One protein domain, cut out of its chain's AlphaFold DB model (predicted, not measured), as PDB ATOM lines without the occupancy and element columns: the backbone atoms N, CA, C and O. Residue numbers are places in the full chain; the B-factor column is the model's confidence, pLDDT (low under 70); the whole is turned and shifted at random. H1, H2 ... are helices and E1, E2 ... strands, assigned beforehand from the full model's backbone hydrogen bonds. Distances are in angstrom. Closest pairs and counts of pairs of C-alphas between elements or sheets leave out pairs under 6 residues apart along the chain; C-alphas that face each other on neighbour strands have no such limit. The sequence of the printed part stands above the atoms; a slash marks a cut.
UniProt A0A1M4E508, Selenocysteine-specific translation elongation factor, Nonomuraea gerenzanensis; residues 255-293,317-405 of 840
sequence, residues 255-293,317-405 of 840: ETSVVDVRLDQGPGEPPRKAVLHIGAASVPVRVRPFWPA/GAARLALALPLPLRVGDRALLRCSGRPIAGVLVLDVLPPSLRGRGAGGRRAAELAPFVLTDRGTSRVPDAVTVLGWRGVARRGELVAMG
ATOM      1  N   GLU A 255      -9.045  48.404  13.100       93.19
ATOM      2  CA  GLU A 255      -9.485  49.644  13.730       93.19
ATOM      3  C   GLU A 255     -10.980  49.548  14.028       93.19
ATOM      4  O   GLU A 255     -11.798  49.308  13.140       93.19
ATOM      5  N   THR A 256     -11.346  49.705  15.296       95.62
ATOM      6  CA  THR A 256     -12.728  49.546  15.746       95.62
ATOM      7  C   THR A 256     -13.147  50.677  16.664       95.62
ATOM      8  O   THR A 256     -12.340  51.207  17.421       95.62
ATOM      9  N   SER A 257     -14.427  51.040  16.607       96.94
ATOM     10  CA  SER A 257     -15.077  51.974  17.531       96.94
ATOM     11  C   SER A 257     -16.014  51.269  18.515       96.94
ATOM     12  O   SER A 257     -16.613  51.923  19.370       96.94
ATOM     13  N   VAL A 258     -16.169  49.945  18.418       97.75
ATOM     14  CA  VAL A 258     -17.051  49.165  19.289       97.75
ATOM     15  C   VAL A 258     -16.397  47.838  19.639       97.75
ATOM     16  O   VAL A 258     -16.073  47.057  18.753       97.75
ATOM     17  N   VAL A 259     -16.278  47.549  20.931       97.81
ATOM     18  CA  VAL A 259     -15.691  46.296  21.423       97.81
ATOM     19  C   VAL A 259     -16.547  45.665  22.509       97.81
ATOM     20  O   VAL A 259     -17.144  46.375  23.318       97.81
ATOM     21  N   ASP A 260     -16.601  44.337  22.536       96.69
ATOM     22  CA  ASP A 260     -17.100  43.593  23.694       96.69
ATOM     23  C   ASP A 260     -15.917  43.223  24.593       96.69
ATOM     24  O   ASP A 260     -14.871  42.773  24.117       96.69
ATOM     25  N   VAL A 261     -16.081  43.432  25.897       94.56
ATOM     26  CA  VAL A 261     -15.015  43.307  26.892       94.56
ATOM     27  C   VAL A 261     -15.490  42.573  28.140       94.56
ATOM     28  O   VAL A 261     -16.680  42.576  28.469       94.56
ATOM     29  N   ARG A 262     -14.536  41.995  28.867       92.00
ATOM     30  CA  ARG A 262     -14.673  41.604  30.271       92.00
ATOM     31  C   ARG A 262     -14.140  42.745  31.130       92.00
ATOM     32  O   ARG A 262     -13.051  43.246  30.859       92.00
ATOM     33  N   LEU A 263     -14.915  43.142  32.131       88.81
ATOM     34  CA  LEU A 263     -14.507  44.115  33.134       88.81
ATOM     35  C   LEU A 263     -14.134  43.371  34.410       88.81
ATOM     36  O   LEU A 263     -14.922  42.563  34.900       88.81
ATOM     37  N   ASP A 264     -12.945  43.656  34.917       81.50
ATOM     38  CA  ASP A 264     -12.511  43.252  36.246       81.50
ATOM     39  C   ASP A 264     -12.718  44.436  37.186       81.50
ATOM     40  O   ASP A 264     -11.923  45.372  37.254       81.50
ATOM     41  N   GLN A 265     -13.903  44.459  37.782       70.12
ATOM     42  CA  GLN A 265     -14.322  45.467  38.740       70.12
ATOM     43  C   GLN A 265     -15.014  44.754  39.897       70.12
ATOM     44  O   GLN A 265     -15.731  43.771  39.689       70.12
ATOM     45  N   GLY A 266     -14.813  45.278  41.107       61.50
ATOM     46  CA  GLY A 266     -15.528  44.831  42.297       61.50
ATOM     47  C   GLY A 266     -17.055  44.980  42.172       61.50
ATOM     48  O   GLY A 266     -17.578  45.425  41.145       61.50
ATOM     49  N   PRO A 267     -17.812  44.618  43.217       52.25
ATOM     50  CA  PRO A 267     -19.272  44.662  43.183       52.25
ATOM     51  C   PRO A 267     -19.793  46.073  42.853       52.25
ATOM     52  O   PRO A 267     -19.440  47.047  43.516       52.25
ATOM     53  N   GLY A 268     -20.653  46.189  41.836       65.94
ATOM     54  CA  GLY A 268     -21.284  47.454  41.447       65.94
ATOM     55  C   GLY A 268     -21.666  47.536  39.966       65.94
ATOM     56  O   GLY A 268     -21.253  46.717  39.146       65.94
ATOM     57  N   GLU A 269     -22.478  48.537  39.608       74.44
ATOM     58  CA  GLU A 269     -22.797  48.824  38.205       74.44
ATOM     59  C   GLU A 269     -21.636  49.599  37.547       74.44
ATOM     60  O   GLU A 269     -21.239  50.652  38.075       74.44
ATOM     61  N   PRO A 270     -21.103  49.142  36.393       81.81
ATOM     62  CA  PRO A 270     -20.073  49.881  35.672       81.81
ATOM     63  C   PRO A 270     -20.543  51.293  35.302       81.81
ATOM     64  O   PRO A 270     -21.721  51.509  34.997       81.81
ATOM     65  N   PRO A 271     -19.631  52.278  35.275       86.56
ATOM     66  CA  PRO A 271     -19.992  53.644  34.925       86.56
ATOM     67  C   PRO A 271     -20.450  53.722  33.464       86.56
ATOM     68  O   PRO A 271     -19.787  53.203  32.576       86.56
ATOM     69  N   ARG A 272     -21.544  54.441  33.176       90.56
ATOM     70  CA  ARG A 272     -22.051  54.607  31.793       90.56
ATOM     71  C   ARG A 272     -21.076  55.334  30.860       90.56
ATOM     72  O   ARG A 272     -21.164  55.185  29.641       90.56
ATOM     73  N   LYS A 273     -20.191  56.157  31.423       94.38
ATOM     74  CA  LYS A 273     -19.131  56.886  30.723       94.38
ATOM     75  C   LYS A 273     -17.832  56.704  31.494       94.38
ATOM     76  O   LYS A 273     -17.833  56.833  32.712       94.38
ATOM     77  N   ALA A 274     -16.752  56.437  30.780       94.31
ATOM     78  CA  ALA A 274     -15.422  56.263  31.345       94.31
ATOM     79  C   ALA A 274     -14.367  56.709  30.328       94.31
ATOM     80  O   ALA A 274     -14.700  57.095  29.205       94.31
ATOM     81  N   VAL A 275     -13.100  56.641  30.713       94.88
ATOM     82  CA  VAL A 275     -11.958  56.770  29.807       94.88
ATOM     83  C   VAL A 275     -11.243  55.427  29.761       94.88
ATOM     84  O   VAL A 275     -10.881  54.886  30.803       94.88
ATOM     85  N   LEU A 276     -11.085  54.880  28.558       95.19
ATOM     86  CA  LEU A 276     -10.300  53.679  28.304       95.19
ATOM     87  C   LEU A 276      -8.846  54.074  28.062       95.19
ATOM     88  O   LEU A 276      -8.568  54.903  27.192       95.19
ATOM     89  N   HIS A 277      -7.938  53.443  28.797       94.12
ATOM     90  CA  HIS A 277      -6.501  53.590  28.625       94.12
ATOM     91  C   HIS A 277      -5.892  52.278  28.128       94.12
ATOM     92  O   HIS A 277      -6.074  51.234  28.754       94.12
ATOM     93  N   ILE A 278      -5.171  52.336  27.005       93.00
ATOM     94  CA  ILE A 278      -4.454  51.197  26.417       93.00
ATOM     95  C   ILE A 278      -3.203  51.685  25.688       93.00
ATOM     96  O   ILE A 278      -3.272  52.605  24.873       93.00
ATOM     97  N   GLY A 279      -2.047  51.076  25.967       91.44
ATOM     98  CA  GLY A 279      -0.773  51.605  25.480       91.44
ATOM     99  C   GLY A 279      -0.629  53.075  25.879       91.44
ATOM    100  O   GLY A 279      -0.801  53.402  27.046       91.44
ATOM    101  N   ALA A 280      -0.395  53.962  24.908       89.94
ATOM    102  CA  ALA A 280      -0.364  55.413  25.128       89.94
ATOM    103  C   ALA A 280      -1.705  56.128  24.855       89.94
ATOM    104  O   ALA A 280      -1.776  57.356  24.944       89.94
ATOM    105  N   ALA A 281      -2.754  55.393  24.471       92.56
ATOM    106  CA  ALA A 281      -4.057  55.951  24.128       92.56
ATOM    107  C   ALA A 281      -4.926  56.189  25.366       92.56
ATOM    108  O   ALA A 281      -4.913  55.415  26.322       92.56
ATOM    109  N   SER A 282      -5.721  57.257  25.311       93.12
ATOM    110  CA  SER A 282      -6.691  57.640  26.334       93.12
ATOM    111  C   SER A 282      -7.958  58.118  25.635       93.12
ATOM    112  O   SER A 282      -8.004  59.242  25.134       93.12
ATOM    113  N   VAL A 283      -8.973  57.260  25.560       94.69
ATOM    114  CA  VAL A 283     -10.162  57.489  24.726       94.69
ATOM    115  C   VAL A 283     -11.425  57.488  25.585       94.69
ATOM    116  O   VAL A 283     -11.662  56.522  26.310       94.69
ATOM    117  N   PRO A 284     -12.273  58.532  25.518       96.88
ATOM    118  CA  PRO A 284     -13.589  58.501  26.146       96.88
ATOM    119  C   PRO A 284     -14.445  57.360  25.588       96.88
ATOM    120  O   PRO A 284     -14.509  57.153  24.374       96.88
ATOM    121  N   VAL A 285     -15.148  56.644  26.463       97.62
ATOM    122  CA  VAL A 285     -16.000  55.513  26.088       97.62
ATOM    123  C   VAL A 285     -17.377  55.602  26.728       97.62
ATOM    124  O   VAL A 285     -17.541  56.083  27.852       97.62
ATOM    125  N   ARG A 286     -18.386  55.089  26.021       97.06
ATOM    126  CA  ARG A 286     -19.680  54.736  26.615       97.06
ATOM    127  C   ARG A 286     -19.693  53.252  26.929       97.06
ATOM    128  O   ARG A 286     -19.409  52.443  26.049       97.06
ATOM    129  N   VAL A 287     -20.068  52.909  28.155       94.56
ATOM    130  CA  VAL A 287     -20.135  51.525  28.627       94.56
ATOM    131  C   VAL A 287     -21.587  51.072  28.632       94.56
ATOM    132  O   VAL A 287     -22.456  51.714  29.224       94.56
ATOM    133  N   ARG A 288     -21.852  49.948  27.972       93.06
ATOM    134  CA  ARG A 288     -23.125  49.237  28.030       93.06
ATOM    135  C   ARG A 288     -22.893  47.891  28.722       93.06
ATOM    136  O   ARG A 288     -22.429  46.971  28.051       93.06
ATOM    137  N   PRO A 289     -23.201  47.751  30.022       90.50
ATOM    138  CA  PRO A 289     -23.095  46.464  30.694       90.50
ATOM    139  C   PRO A 289     -24.005  45.414  30.062       90.50
ATOM    140  O   PRO A 289     -25.114  45.712  29.606       90.50
ATOM    141  N   PHE A 290     -23.538  44.171  30.083       87.75
ATOM    142  CA  PHE A 290     -24.356  43.000  29.832       87.75
ATOM    143  C   PHE A 290     -24.763  42.381  31.160       87.75
ATOM    144  O   PHE A 290     -23.921  42.012  31.976       87.75
ATOM    145  N   TRP A 291     -26.070  42.263  31.365       71.12
ATOM    146  CA  TRP A 291     -26.617  41.602  32.536       71.12
ATOM    147  C   TRP A 291     -27.039  40.169  32.180       71.12
ATOM    148  O   TRP A 291     -27.630  39.977  31.106       71.12
ATOM    149  N   PRO A 292     -26.760  39.165  33.032       60.12
ATOM    150  CA  PRO A 292     -27.260  37.810  32.830       60.12
ATOM    151  C   PRO A 292     -28.786  37.812  32.698       60.12
ATOM    152  O   PRO A 292     -29.483  38.537  33.408       60.12
ATOM    153  N   ALA A 293     -29.329  36.996  31.796       47.09
ATOM    154  CA  ALA A 293     -30.774  36.835  31.680       47.09
ATOM    155  C   ALA A 293     -31.323  36.244  32.995       47.09
ATOM    156  O   ALA A 293     -31.144  35.061  33.256       47.09
ATOM    157  N   GLY A 317     -20.273  41.290  34.516       77.69
ATOM    158  CA  GLY A 317     -18.894  40.912  34.198       77.69
ATOM    159  C   GLY A 317     -18.488  41.287  32.770       77.69
ATOM    160  O   GLY A 317     -17.347  41.657  32.529       77.69
ATOM    161  N   ALA A 318     -19.412  41.247  31.810       88.81
ATOM    162  CA  ALA A 318     -19.143  41.645  30.429       88.81
ATOM    163  C   ALA A 318     -19.823  42.977  30.089       88.81
ATOM    164  O   ALA A 318     -20.891  43.302  30.612       88.81
ATOM    165  N   ALA A 319     -19.232  43.742  29.177       92.88
ATOM    166  CA  ALA A 319     -19.787  44.997  28.691       92.88
ATOM    167  C   ALA A 319     -19.436  45.227  27.221       92.88
ATOM    168  O   ALA A 319     -18.486  44.658  26.694       92.88
ATOM    169  N   ARG A 320     -20.183  46.119  26.572       95.88
ATOM    170  CA  ARG A 320     -19.812  46.708  25.287       95.88
ATOM    171  C   ARG A 320     -19.317  48.127  25.493       95.88
ATOM    172  O   ARG A 320     -20.025  48.942  26.086       95.88
ATOM    173  N   LEU A 321     -18.144  48.431  24.956       97.44
ATOM    174  CA  LEU A 321     -17.601  49.781  24.909       97.44
ATOM    175  C   LEU A 321     -17.844  50.371  23.524       97.44
ATOM    176  O   LEU A 321     -17.518  49.747  22.518       97.44
ATOM    177  N   ALA A 322     -18.410  51.573  23.477       97.88
ATOM    178  CA  ALA A 322     -18.394  52.415  22.287       97.88
ATOM    179  C   ALA A 322     -17.340  53.508  22.486       97.88
ATOM    180  O   ALA A 322     -17.471  54.333  23.392       97.88
ATOM    181  N   LEU A 323     -16.302  53.477  21.658       97.62
ATOM    182  CA  LEU A 323     -15.136  54.347  21.706       97.62
ATOM    183  C   LEU A 323     -15.433  55.653  20.962       97.62
ATOM    184  O   LEU A 323     -16.024  55.636  19.883       97.62
ATOM    185  N   ALA A 324     -15.027  56.789  21.529       96.81
ATOM    186  CA  ALA A 324     -15.172  58.087  20.867       96.81
ATOM    187  C   ALA A 324     -14.269  58.226  19.629       96.81
ATOM    188  O   ALA A 324     -14.605  58.972  18.715       96.81
ATOM    189  N   LEU A 325     -13.149  57.500  19.605       93.75
ATOM    190  CA  LEU A 325     -12.212  57.423  18.487       93.75
ATOM    191  C   LEU A 325     -11.899  55.948  18.194       93.75
ATOM    192  O   LEU A 325     -11.790  55.172  19.151       93.75
ATOM    193  N   PRO A 326     -11.763  55.542  16.917       94.88
ATOM    194  CA  PRO A 326     -11.348  54.189  16.577       94.88
ATOM    195  C   PRO A 326      -9.970  53.857  17.155       94.88
ATOM    196  O   PRO A 326      -9.074  54.701  17.159       94.88
ATOM    197  N   LEU A 327      -9.795  52.623  17.627       95.81
ATOM    198  CA  LEU A 327      -8.515  52.118  18.125       95.81
ATOM    199  C   LEU A 327      -8.131  50.805  17.425       95.81
ATOM    200  O   LEU A 327      -9.015  49.983  17.163       95.81
ATOM    201  N   PRO A 328      -6.829  50.574  17.164       96.00
ATOM    202  CA  PRO A 328      -6.324  49.323  16.607       96.00
ATOM    203  C   PRO A 328      -6.220  48.255  17.701       96.00
ATOM    204  O   PRO A 328      -5.177  48.103  18.346       96.00
ATOM    205  N   LEU A 329      -7.318  47.539  17.934       95.69
ATOM    206  CA  LEU A 329      -7.457  46.579  19.030       95.69
ATOM    207  C   LEU A 329      -7.427  45.133  18.533       95.69
ATOM    208  O   LEU A 329      -7.768  44.837  17.387       95.69
ATOM    209  N   ARG A 330      -7.050  44.223  19.432       95.12
ATOM    210  CA  ARG A 330      -7.085  42.770  19.239       95.12
ATOM    211  C   ARG A 330      -7.826  42.072  20.366       95.12
ATOM    212  O   ARG A 330      -7.922  42.584  21.479       95.12
ATOM    213  N   VAL A 331      -8.315  40.870  20.075       95.38
ATOM    214  CA  VAL A 331      -8.799  39.956  21.111       95.38
ATOM    215  C   VAL A 331      -7.637  39.633  22.051       95.38
ATOM    216  O   VAL A 331      -6.536  39.318  21.606       95.38
ATOM    217  N   GLY A 332      -7.883  39.747  23.353       92.06
ATOM    218  CA  GLY A 332      -6.886  39.551  24.400       92.06
ATOM    219  C   GLY A 332      -6.102  40.798  24.803       92.06
ATOM    220  O   GLY A 332      -5.342  40.723  25.766       92.06
ATOM    221  N   ASP A 333      -6.304  41.945  24.144       93.38
ATOM    222  CA  ASP A 333      -5.731  43.203  24.623       93.38
ATOM    223  C   ASP A 333      -6.208  43.500  26.052       93.38
ATOM    224  O   ASP A 333      -7.409  43.445  26.347       93.38
ATOM    225  N   ARG A 334      -5.254  43.844  26.923       91.75
ATOM    226  CA  ARG A 334      -5.521  44.370  28.260       91.75
ATOM    227  C   ARG A 334      -5.495  45.892  28.247       91.75
ATOM    228  O   ARG A 334      -4.664  46.516  27.587       91.75
ATOM    229  N   ALA A 335      -6.432  46.476  28.970       92.81
ATOM    230  CA  ALA A 335      -6.609  47.910  29.105       92.81
ATOM    231  C   ALA A 335      -7.197  48.207  30.488       92.81
ATOM    232  O   ALA A 335      -7.506  47.290  31.246       92.81
ATOM    233  N   LEU A 336      -7.395  49.480  30.808       91.75
ATOM    234  CA  LEU A 336      -8.101  49.862  32.026       91.75
ATOM    235  C   LEU A 336      -9.142  50.945  31.768       91.75
ATOM    236  O   LEU A 336      -8.995  51.767  30.861       91.75
ATOM    237  N   LEU A 337     -10.198  50.948  32.578       91.88
ATOM    238  CA  LEU A 337     -11.204  52.000  32.620       91.88
ATOM    239  C   LEU A 337     -10.994  52.871  33.849       91.88
ATOM    240  O   LEU A 337     -10.959  52.386  34.978       91.88
ATOM    241  N   ARG A 338     -10.952  54.182  33.616       90.44
ATOM    242  CA  ARG A 338     -11.004  55.198  34.663       90.44
ATOM    243  C   ARG A 338     -12.311  55.967  34.612       90.44
ATOM    244  O   ARG A 338     -12.772  56.397  33.554       90.44
ATOM    245  N   CYS A 339     -12.871  56.199  35.790       89.12
ATOM    246  CA  CYS A 339     -13.966  57.128  36.017       89.12
ATOM    247  C   CYS A 339     -13.661  57.901  37.298       89.12
ATOM    248  O   CYS A 339     -13.264  57.305  38.294       89.12
ATOM    249  N   SER A 340     -13.851  59.221  37.278       82.00
ATOM    250  CA  SER A 340     -13.621  60.053  38.463       82.00
ATOM    251  C   SER A 340     -14.415  59.527  39.662       82.00
ATOM    252  O   SER A 340     -15.603  59.223  39.525       82.00
ATOM    253  N   GLY A 341     -13.759  59.428  40.821       80.12
ATOM    254  CA  GLY A 341     -14.366  58.953  42.069       80.12
ATOM    255  C   GLY A 341     -14.685  57.455  42.106       80.12
ATOM    256  O   GLY A 341     -15.471  57.034  42.952       80.12
ATOM    257  N   ARG A 342     -14.132  56.654  41.188       83.62
ATOM    258  CA  ARG A 342     -14.281  55.193  41.176       83.62
ATOM    259  C   ARG A 342     -12.913  54.510  41.083       83.62
ATOM    260  O   ARG A 342     -12.020  55.090  40.463       83.62
ATOM    261  N   PRO A 343     -12.767  53.293  41.640       82.69
ATOM    262  CA  PRO A 343     -11.571  52.479  41.447       82.69
ATOM    263  C   PRO A 343     -11.281  52.229  39.965       82.69
ATOM    264  O   PRO A 343     -12.193  52.254  39.127       82.69
ATOM    265  N   ILE A 344     -10.012  51.974  39.651       87.00
ATOM    266  CA  ILE A 344      -9.607  51.543  38.312       87.00
ATOM    267  C   ILE A 344     -10.192  50.151  38.052       87.00
ATOM    268  O   ILE A 344     -10.121  49.274  38.904       87.00
ATOM    269  N   ALA A 345     -10.778  49.952  36.869       87.56
ATOM    270  CA  ALA A 345     -11.269  48.643  36.445       87.56
ATOM    271  C   ALA A 345     -10.393  48.078  35.327       87.56
ATOM    272  O   ALA A 345     -10.127  48.770  34.339       87.56
ATOM    273  N   GLY A 346      -9.993  46.814  35.451       89.25
ATOM    274  CA  GLY A 346      -9.314  46.084  34.384       89.25
ATOM    275  C   GLY A 346     -10.256  45.794  33.218       89.25
ATOM    276  O   GLY A 346     -11.464  45.613  33.389       89.25
ATOM    277  N   VAL A 347      -9.707  45.749  32.009       92.00
ATOM    278  CA  VAL A 347     -10.435  45.437  30.777       92.00
ATOM    279  C   VAL A 347      -9.684  44.366  30.014       92.00
ATOM    280  O   VAL A 347      -8.501  44.519  29.728       92.00
ATOM    281  N   LEU A 348     -10.404  43.329  29.598       92.62
ATOM    282  CA  LEU A 348      -9.939  42.359  28.611       92.62
ATOM    283  C   LEU A 348     -10.832  42.430  27.379       92.62
ATOM    284  O   LEU A 348     -12.046  42.230  27.473       92.62
ATOM    285  N   VAL A 349     -10.235  42.696  26.222       95.62
ATOM    286  CA  VAL A 349     -10.952  42.739  24.946       95.62
ATOM    287  C   VAL A 349     -11.305  41.320  24.499       95.62
ATOM    288  O   VAL A 349     -10.427  40.477  24.339       95.62
ATOM    289  N   LEU A 350     -12.596  41.050  24.288       95.75
ATOM    290  CA  LEU A 350     -13.107  39.728  23.900       95.75
ATOM    291  C   LEU A 350     -13.494  39.663  22.420       95.75
ATOM    292  O   LEU A 350     -13.311  38.636  21.780       95.75
ATOM    293  N   ASP A 351     -14.031  40.751  21.868       96.06
ATOM    294  CA  ASP A 351     -14.381  40.843  20.450       96.06
ATOM    295  C   ASP A 351     -14.229  42.285  19.964       96.06
ATOM    296  O   ASP A 351     -14.775  43.216  20.563       96.06
ATOM    297  N   VAL A 352     -13.492  42.461  18.870       97.06
ATOM    298  CA  VAL A 352     -13.175  43.776  18.297       97.06
ATOM    299  C   VAL A 352     -14.133  44.208  17.195       97.06
ATOM    300  O   VAL A 352     -14.135  45.373  16.816       97.06
ATOM    301  N   LEU A 353     -14.977  43.308  16.689       94.25
ATOM    302  CA  LEU A 353     -16.000  43.631  15.689       94.25
ATOM    303  C   LEU A 353     -17.322  42.955  16.071       94.25
ATOM    304  O   LEU A 353     -17.806  42.089  15.336       94.25
ATOM    305  N   PRO A 354     -17.891  43.280  17.237       94.38
ATOM    306  CA  PRO A 354     -18.980  42.503  17.787       94.38
ATOM    307  C   PRO A 354     -20.299  42.729  17.026       94.38
ATOM    308  O   PRO A 354     -20.561  43.831  16.527       94.38
ATOM    309  N   PRO A 355     -21.196  41.727  16.972       90.88
ATOM    310  CA  PRO A 355     -22.425  41.811  16.191       90.88
ATOM    311  C   PRO A 355     -23.384  42.876  16.733       90.88
ATOM    312  O   PRO A 355     -23.407  43.194  17.930       90.88
ATOM    313  N   SER A 356     -24.236  43.420  15.858       90.31
ATOM    314  CA  SER A 356     -25.282  44.360  16.269       90.31
ATOM    315  C   SER A 356     -26.314  43.672  17.169       90.31
ATOM    316  O   SER A 356     -26.838  42.613  16.828       90.31
ATOM    317  N   LEU A 357     -26.655  44.292  18.298       89.69
ATOM    318  CA  LEU A 357     -27.622  43.742  19.251       89.69
ATOM    319  C   LEU A 357     -29.046  44.121  18.820       89.69
ATOM    320  O   LEU A 357     -29.547  45.177  19.208       89.69
ATOM    321  N   ARG A 358     -29.683  43.279  17.996       85.81
ATOM    322  CA  ARG A 358     -31.043  43.495  17.467       85.81
ATOM    323  C   ARG A 358     -32.088  42.661  18.220       85.81
ATOM    324  O   ARG A 358     -31.924  41.455  18.378       85.81
ATOM    325  N   GLY A 359     -33.188  43.298  18.630       81.50
ATOM    326  CA  GLY A 359     -34.331  42.646  19.283       81.50
ATOM    327  C   GLY A 359     -34.199  42.459  20.802       81.50
ATOM    328  O   GLY A 359     -33.136  42.662  21.395       81.50
ATOM    329  N   ARG A 360     -35.307  42.070  21.454       83.31
ATOM    330  CA  ARG A 360     -35.323  41.783  22.900       83.31
ATOM    331  C   ARG A 360     -34.456  40.555  23.210       83.31
ATOM    332  O   ARG A 360     -34.414  39.592  22.445       83.31
ATOM    333  N   GLY A 361     -33.729  40.602  24.325       83.50
ATOM    334  CA  GLY A 361     -32.875  39.500  24.787       83.50
ATOM    335  C   GLY A 361     -31.528  39.343  24.065       83.50
ATOM    336  O   GLY A 361     -30.720  38.532  24.503       83.50
ATOM    337  N   ALA A 362     -31.230  40.132  23.022       87.38
ATOM    338  CA  ALA A 362     -29.944  40.055  22.315       87.38
ATOM    339  C   ALA A 362     -28.740  40.325  23.232       87.38
ATOM    340  O   ALA A 362     -27.734  39.631  23.141       87.38
ATOM    341  N   GLY A 363     -28.870  41.282  24.157       88.00
ATOM    342  CA  GLY A 363     -27.840  41.550  25.166       88.00
ATOM    343  C   GLY A 363     -27.617  40.377  26.122       88.00
ATOM    344  O   GLY A 363     -26.476  40.077  26.436       88.00
ATOM    345  N   GLY A 364     -28.684  39.680  26.531       87.69
ATOM    346  CA  GLY A 364     -28.585  38.513  27.415       87.69
ATOM    347  C   GLY A 364     -27.944  37.304  26.730       87.69
ATOM    348  O   GLY A 364     -27.086  36.657  27.320       87.69
ATOM    349  N   ARG A 365     -28.287  37.042  25.459       89.06
ATOM    350  CA  ARG A 365     -27.609  36.007  24.654       89.06
ATOM    351  C   ARG A 365     -26.126  36.316  24.492       89.06
ATOM    352  O   ARG A 365     -25.296  35.452  24.747       89.06
ATOM    353  N   ARG A 366     -25.798  37.571  24.171       91.75
ATOM    354  CA  ARG A 366     -24.403  37.995  24.064       91.75
ATOM    355  C   ARG A 366     -23.660  37.879  25.396       91.75
ATOM    356  O   ARG A 366     -22.516  37.449  25.413       91.75
ATOM    357  N   ALA A 367     -24.313  38.191  26.516       89.06
ATOM    358  CA  ALA A 367     -23.748  37.976  27.848       89.06
ATOM    359  C   ALA A 367     -23.376  36.503  28.078       89.06
ATOM    360  O   ALA A 367     -22.292  36.220  28.575       89.06
ATOM    361  N   ALA A 368     -24.259  35.577  27.689       89.12
ATOM    362  CA  ALA A 368     -24.034  34.142  27.828       89.12
ATOM    363  C   ALA A 368     -22.888  33.640  26.934       89.12
ATOM    364  O   ALA A 368     -22.062  32.860  27.397       89.12
ATOM    365  N   GLU A 369     -22.785  34.133  25.694       91.44
ATOM    366  CA  GLU A 369     -21.660  33.836  24.791       91.44
ATOM    367  C   GLU A 369     -20.314  34.290  25.371       91.44
ATOM    368  O   GLU A 369     -19.312  33.596  25.221       91.44
ATOM    369  N   LEU A 370     -20.285  35.446  26.042       91.62
ATOM    370  CA  LEU A 370     -19.068  36.028  26.618       91.62
ATOM    371  C   LEU A 370     -18.736  35.482  28.018       91.62
ATOM    372  O   LEU A 370     -17.605  35.631  28.486       91.62
ATOM    373  N   ALA A 371     -19.702  34.854  28.695       88.00
ATOM    374  CA  ALA A 371     -19.577  34.384  30.073       88.00
ATOM    375  C   ALA A 371     -18.351  33.480  30.332       88.00
ATOM    376  O   ALA A 371     -17.702  33.711  31.354       88.00
ATOM    377  N   PRO A 372     -17.974  32.536  29.439       88.38
ATOM    378  CA  PRO A 372     -16.826  31.647  29.653       88.38
ATOM    379  C   PRO A 372     -15.459  32.344  29.655       88.38
ATOM    380  O   PRO A 372     -14.478  31.753  30.106       88.38
ATOM    381  N   PHE A 373     -15.371  33.566  29.126       88.69
ATOM    382  CA  PHE A 373     -14.114  34.290  28.941       88.69
ATOM    383  C   PHE A 373     -13.893  35.255  30.098       88.69
ATOM    384  O   PHE A 373     -14.568  36.285  30.203       88.69
ATOM    385  N   VAL A 374     -12.979  34.885  30.993       78.44
ATOM    386  CA  VAL A 374     -12.739  35.562  32.271       78.44
ATOM    387  C   VAL A 374     -11.305  36.070  32.373       78.44
ATOM    388  O   VAL A 374     -10.363  35.469  31.847       78.44
ATOM    389  N   LEU A 375     -11.161  37.190  33.076       70.62
ATOM    390  CA  LEU A 375      -9.890  37.629  33.632       70.62
ATOM    391  C   LEU A 375      -9.592  36.727  34.836       70.62
ATOM    392  O   LEU A 375     -10.482  36.463  35.638       70.62
ATOM    393  N   THR A 376      -8.379  36.184  34.910       63.31
ATOM    394  CA  THR A 376      -7.926  35.402  36.067       63.31
ATOM    395  C   THR A 376      -6.773  36.138  36.727       63.31
ATOM    396  O   THR A 376      -5.864  36.568  36.011       63.31
ATOM    397  N   ASP A 377      -6.743  36.152  38.057       51.50
ATOM    398  CA  ASP A 377      -5.731  36.834  38.887       51.50
ATOM    399  C   ASP A 377      -4.290  36.315  38.695       51.50
ATOM    400  O   ASP A 377      -3.343  36.875  39.232       51.50
ATOM    401  N   ARG A 378      -4.095  35.227  37.935       49.09
ATOM    402  CA  ARG A 378      -2.795  34.554  37.735       49.09
ATOM    403  C   ARG A 378      -2.363  34.432  36.271       49.09
ATOM    404  O   ARG A 378      -1.677  33.481  35.908       49.09
ATOM    405  N   GLY A 379      -2.821  35.341  35.414       46.69
ATOM    406  CA  GLY A 379      -2.290  35.468  34.050       46.69
ATOM    407  C   GLY A 379      -2.812  34.510  32.988       46.69
ATOM    408  O   GLY A 379      -2.629  34.737  31.795       46.69
ATOM    409  N   THR A 380      -3.566  33.485  33.369       55.91
ATOM    410  CA  THR A 380      -4.260  32.591  32.432       55.91
ATOM    411  C   THR A 380      -5.625  33.151  32.027       55.91
ATOM    412  O   THR A 380      -6.658  32.513  32.233       55.91
ATOM    413  N   SER A 381      -5.659  34.369  31.475       66.00
ATOM    414  CA  SER A 381      -6.899  34.923  30.920       66.00
ATOM    415  C   SER A 381      -7.417  34.015  29.812       66.00
ATOM    416  O   SER A 381      -6.711  33.738  28.842       66.00
ATOM    417  N   ARG A 382      -8.672  33.574  29.925       83.06
ATOM    418  CA  ARG A 382      -9.306  32.799  28.858       83.06
ATOM    419  C   ARG A 382      -9.885  33.767  27.836       83.06
ATOM    420  O   ARG A 382     -10.880  34.431  28.117       83.06
ATOM    421  N   VAL A 383      -9.270  33.827  26.661       88.75
ATOM    422  CA  VAL A 383      -9.725  34.648  25.531       88.75
ATOM    423  C   VAL A 383     -10.409  33.786  24.465       88.75
ATOM    424  O   VAL A 383     -10.104  32.594  24.366       88.75
ATOM    425  N   PRO A 384     -11.344  34.350  23.682       93.19
ATOM    426  CA  PRO A 384     -11.923  33.666  22.528       93.19
ATOM    427  C   PRO A 384     -10.852  33.300  21.502       93.19
ATOM    428  O   PRO A 384     -10.011  34.128  21.156       93.19
ATOM    429  N   ASP A 385     -10.898  32.067  21.007       92.94
ATOM    430  CA  ASP A 385     -10.048  31.606  19.914       92.94
ATOM    431  C   ASP A 385     -10.704  31.855  18.543       92.94
ATOM    432  O   ASP A 385     -11.834  32.344  18.431       92.94
ATOM    433  N   ALA A 386      -9.984  31.516  17.472       94.00
ATOM    434  CA  ALA A 386     -10.470  31.697  16.107       94.00
ATOM    435  C   ALA A 386     -11.755  30.895  15.823       94.00
ATOM    436  O   ALA A 386     -12.616  31.384  15.092       94.00
ATOM    437  N   VAL A 387     -11.907  29.700  16.418       92.69
ATOM    438  CA  VAL A 387     -13.099  28.843  16.265       92.69
ATOM    439  C   VAL A 387     -14.312  29.538  16.872       92.69
ATOM    440  O   VAL A 387     -15.339  29.690  16.216       92.69
ATOM    441  N   THR A 388     -14.170  30.014  18.108       93.38
ATOM    442  CA  THR A 388     -15.224  30.706  18.850       93.38
ATOM    443  C   THR A 388     -15.691  31.952  18.100       93.38
ATOM    444  O   THR A 388     -16.888  32.145  17.883       93.38
ATOM    445  N   VAL A 389     -14.747  32.797  17.677       94.75
ATOM    446  CA  VAL A 389     -15.064  34.055  16.991       94.75
ATOM    447  C   VAL A 389     -15.689  33.803  15.619       94.75
ATOM    448  O   VAL A 389     -16.633  34.504  15.248       94.75
ATOM    449  N   LEU A 390     -15.225  32.790  14.876       94.81
ATOM    450  CA  LEU A 390     -15.872  32.377  13.631       94.81
ATOM    451  C   LEU A 390     -17.301  31.882  13.885       94.81
ATOM    452  O   LEU A 390     -18.203  32.277  13.151       94.81
ATOM    453  N   GLY A 391     -17.528  31.102  14.945       93.06
ATOM    454  CA  GLY A 391     -18.862  30.652  15.351       93.06
ATOM    455  C   GLY A 391     -19.824  31.813  15.626       93.06
ATOM    456  O   GLY A 391     -20.971  31.785  15.182       93.06
ATOM    457  N   TRP A 392     -19.358  32.885  16.275       92.81
ATOM    458  CA  TRP A 392     -20.167  34.094  16.494       92.81
ATOM    459  C   TRP A 392     -20.507  34.846  15.204       92.81
ATOM    460  O   TRP A 392     -21.596  35.410  15.082       92.81
ATOM    461  N   ARG A 393     -19.571  34.895  14.252       91.94
ATOM    462  CA  ARG A 393     -19.734  35.618  12.980       91.94
ATOM    463  C   ARG A 393     -20.488  34.803  11.933       91.94
ATOM    464  O   ARG A 393     -21.098  35.371  11.030       91.94
ATOM    465  N   GLY A 394     -20.402  33.479  12.006       93.88
ATOM    466  CA  GLY A 394     -20.844  32.534  10.986       93.88
ATOM    467  C   GLY A 394     -19.956  32.514   9.735       93.88
ATOM    468  O   GLY A 394     -19.740  31.445   9.173       93.88
ATOM    469  N   VAL A 395     -19.439  33.665   9.292       94.75
ATOM    470  CA  VAL A 395     -18.546  33.814   8.132       94.75
ATOM    471  C   VAL A 395     -17.493  34.879   8.441       94.75
ATOM    472  O   VAL A 395     -17.842  35.952   8.928       94.75
ATOM    473  N   ALA A 396     -16.224  34.617   8.133       95.25
ATOM    474  CA  ALA A 396     -15.136  35.587   8.284       95.25
ATOM    475  C   ALA A 396     -14.040  35.358   7.238       95.25
ATOM    476  O   ALA A 396     -13.941  34.276   6.659       95.25
ATOM    477  N   ARG A 397     -13.189  36.360   7.003       94.19
ATOM    478  CA  ARG A 397     -11.959  36.166   6.221       94.19
ATOM    479  C   ARG A 397     -10.813  35.679   7.102       94.19
ATOM    480  O   ARG A 397     -10.696  36.107   8.250       94.19
ATOM    481  N   ARG A 398      -9.910  34.854   6.563       93.69
ATOM    482  CA  ARG A 398      -8.700  34.434   7.290       93.69
ATOM    483  C   ARG A 398      -7.855  35.648   7.677       93.69
ATOM    484  O   ARG A 398      -7.427  35.738   8.825       93.69
ATOM    485  N   GLY A 399      -7.682  36.602   6.758       92.38
ATOM    486  CA  GLY A 399      -6.986  37.862   7.039       92.38
ATOM    487  C   GLY A 399      -7.646  38.703   8.140       92.38
ATOM    488  O   GLY A 399      -6.942  39.291   8.957       92.38
ATOM    489  N   GLU A 400      -8.982  38.707   8.223       93.25
ATOM    490  CA  GLU A 400      -9.726  39.414   9.280       93.25
ATOM    491  C   GLU A 400      -9.444  38.795  10.655       93.25
ATOM    492  O   GLU A 400      -9.089  39.518  11.582       93.25
ATOM    493  N   LEU A 401      -9.499  37.463  10.779       94.75
ATOM    494  CA  LEU A 401      -9.181  36.775  12.038       94.75
ATOM    495  C   LEU A 401      -7.735  37.045  12.488       94.75
ATOM    496  O   LEU A 401      -7.500  37.331  13.662       94.75
ATOM    497  N   VAL A 402      -6.776  37.043  11.555       93.38
ATOM    498  CA  VAL A 402      -5.376  37.404  11.850       93.38
ATOM    499  C   VAL A 402      -5.262  38.853  12.327       93.38
ATOM    500  O   VAL A 402      -4.551  39.128  13.297       93.38
ATOM    501  N   ALA A 403      -5.972  39.786  11.689       93.38
ATOM    502  CA  ALA A 403      -5.983  41.193  12.085       93.38
ATOM    503  C   ALA A 403      -6.599  41.405  13.483       93.38
ATOM    504  O   ALA A 403      -6.151  42.287  14.218       93.38
ATOM    505  N   MET A 404      -7.558  40.556  13.878       95.00
ATOM    506  CA  MET A 404      -8.121  40.495  15.235       95.00
ATOM    507  C   MET A 404      -7.161  39.888  16.274       95.00
ATOM    508  O   MET A 404      -7.469  39.920  17.464       95.00
ATOM    509  N   GLY A 405      -6.004  39.361  15.858       92.88
ATOM    510  CA  GLY A 405      -5.022  38.714  16.736       92.88
ATOM    511  C   GLY A 405      -5.244  37.216  16.954       92.88
ATOM    512  O   GLY A 405      -4.638  36.648  17.856       92.88
TER     513      GLY A 405
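Overview. This is residues 255 to 293 and 317 to 405 of the 840 residues of the protein "Selenocysteine-specific translation elongation factor" of Nonomuraea gerenzanensis (UniProt A0A1M4E508). A closed barrel of six antiparallel strands, E1 to E6, is the body of this domain; one helix, H1, lies across its outside, near the end of E3 and the beginning of E4. The last elements, H2, E7 and H3, form a small group to one side of the barrel, with few contacts to it. The printed part has 128 residues, with three named helices and seven named strands in the order E1 E2 E3 E4 E5 E6 H1 H2 E7 H3, and its class is mixed, helices and strands. The whole is compact, with a radius of gyration of the C-alphas of 13.9 A and spans of 42 by 35 by 31 A.

Along the chain. Find C-alpha 255 at (-9.485, 49.644, 13.730); from there E1, residues 255 to 264, runs 23.6 A and bends by 69 degrees at residue 258. E2 is residues 273 to 278, 16.3 A. E3, residues 281 to 290, runs 24.7 A with a bend of 67 degrees at residue 284. E4, residues 318 to 329, bends by 123 degrees at residue 326 and measures 17.1 A from first to last C-alpha. E5 is residues 334 to 338, 13.7 A, and E6 is residues 345 to 351, 18.1 A. H1, residues 362 to 370, begins at C-alpha 362 (-29.944, 40.055, 22.315) and measures 12.4 A. Then come H2, residues 386 to 393, 10.5 A, E7, residues 395 to 397, and H3, residues 398 to 403, which ends at C-alpha 403 (-5.983, 41.193, 12.085).

Arrangement. Go round the barrel by its neighbour pairs, each antiparallel. Between E1 and E4, N 261 and O 319 are 2.8 A apart; between E4 and E3, N 288 and O 320, 2.8 A. In the hairpin of E2 and E3, look at N 276 and O 283, 2.8 A. E2 and E5 have N 277 and O 336 at 2.9 A; the hairpin of E5 and E6 has N 337 and O 345 at 2.8 A. E6 and E1 close the ring, with N 348 and O 262 at 2.9 A. H1 is on the barrel, outside it, at a height over the sheet of 9.2 A, and runs across the strands, at 87 degrees to E4 on the local plane. The closest C-alphas of H1 and E3 are those of Ala 367 and Phe 290, 5.4 A. H2 and H3 are not on the barrel; they are close but not clearly touching, C-alphas 386 and 401 being 6.6 A apart, about perpendicular at 79 degrees. E7 pairs with no named strand. In H1, H2 and H3 every O i to N i+4 pair is within hydrogen-bond range.

Size, cuts and confidence. The two C-alphas farthest apart, those of Gly 341 and Arg 398, are 42.9 A apart. Residues 294 to 316 are not printed, and C-alphas 293 and 317 stand 12.8 A apart across the cut. Of the links that are printed whole, H1 to H2, residues 371 to 385, is the long one. The mean pLDDT of the printed part is 88.0; look for values under 70 at residues 266 to 268, 292 to 293 and 376 to 381.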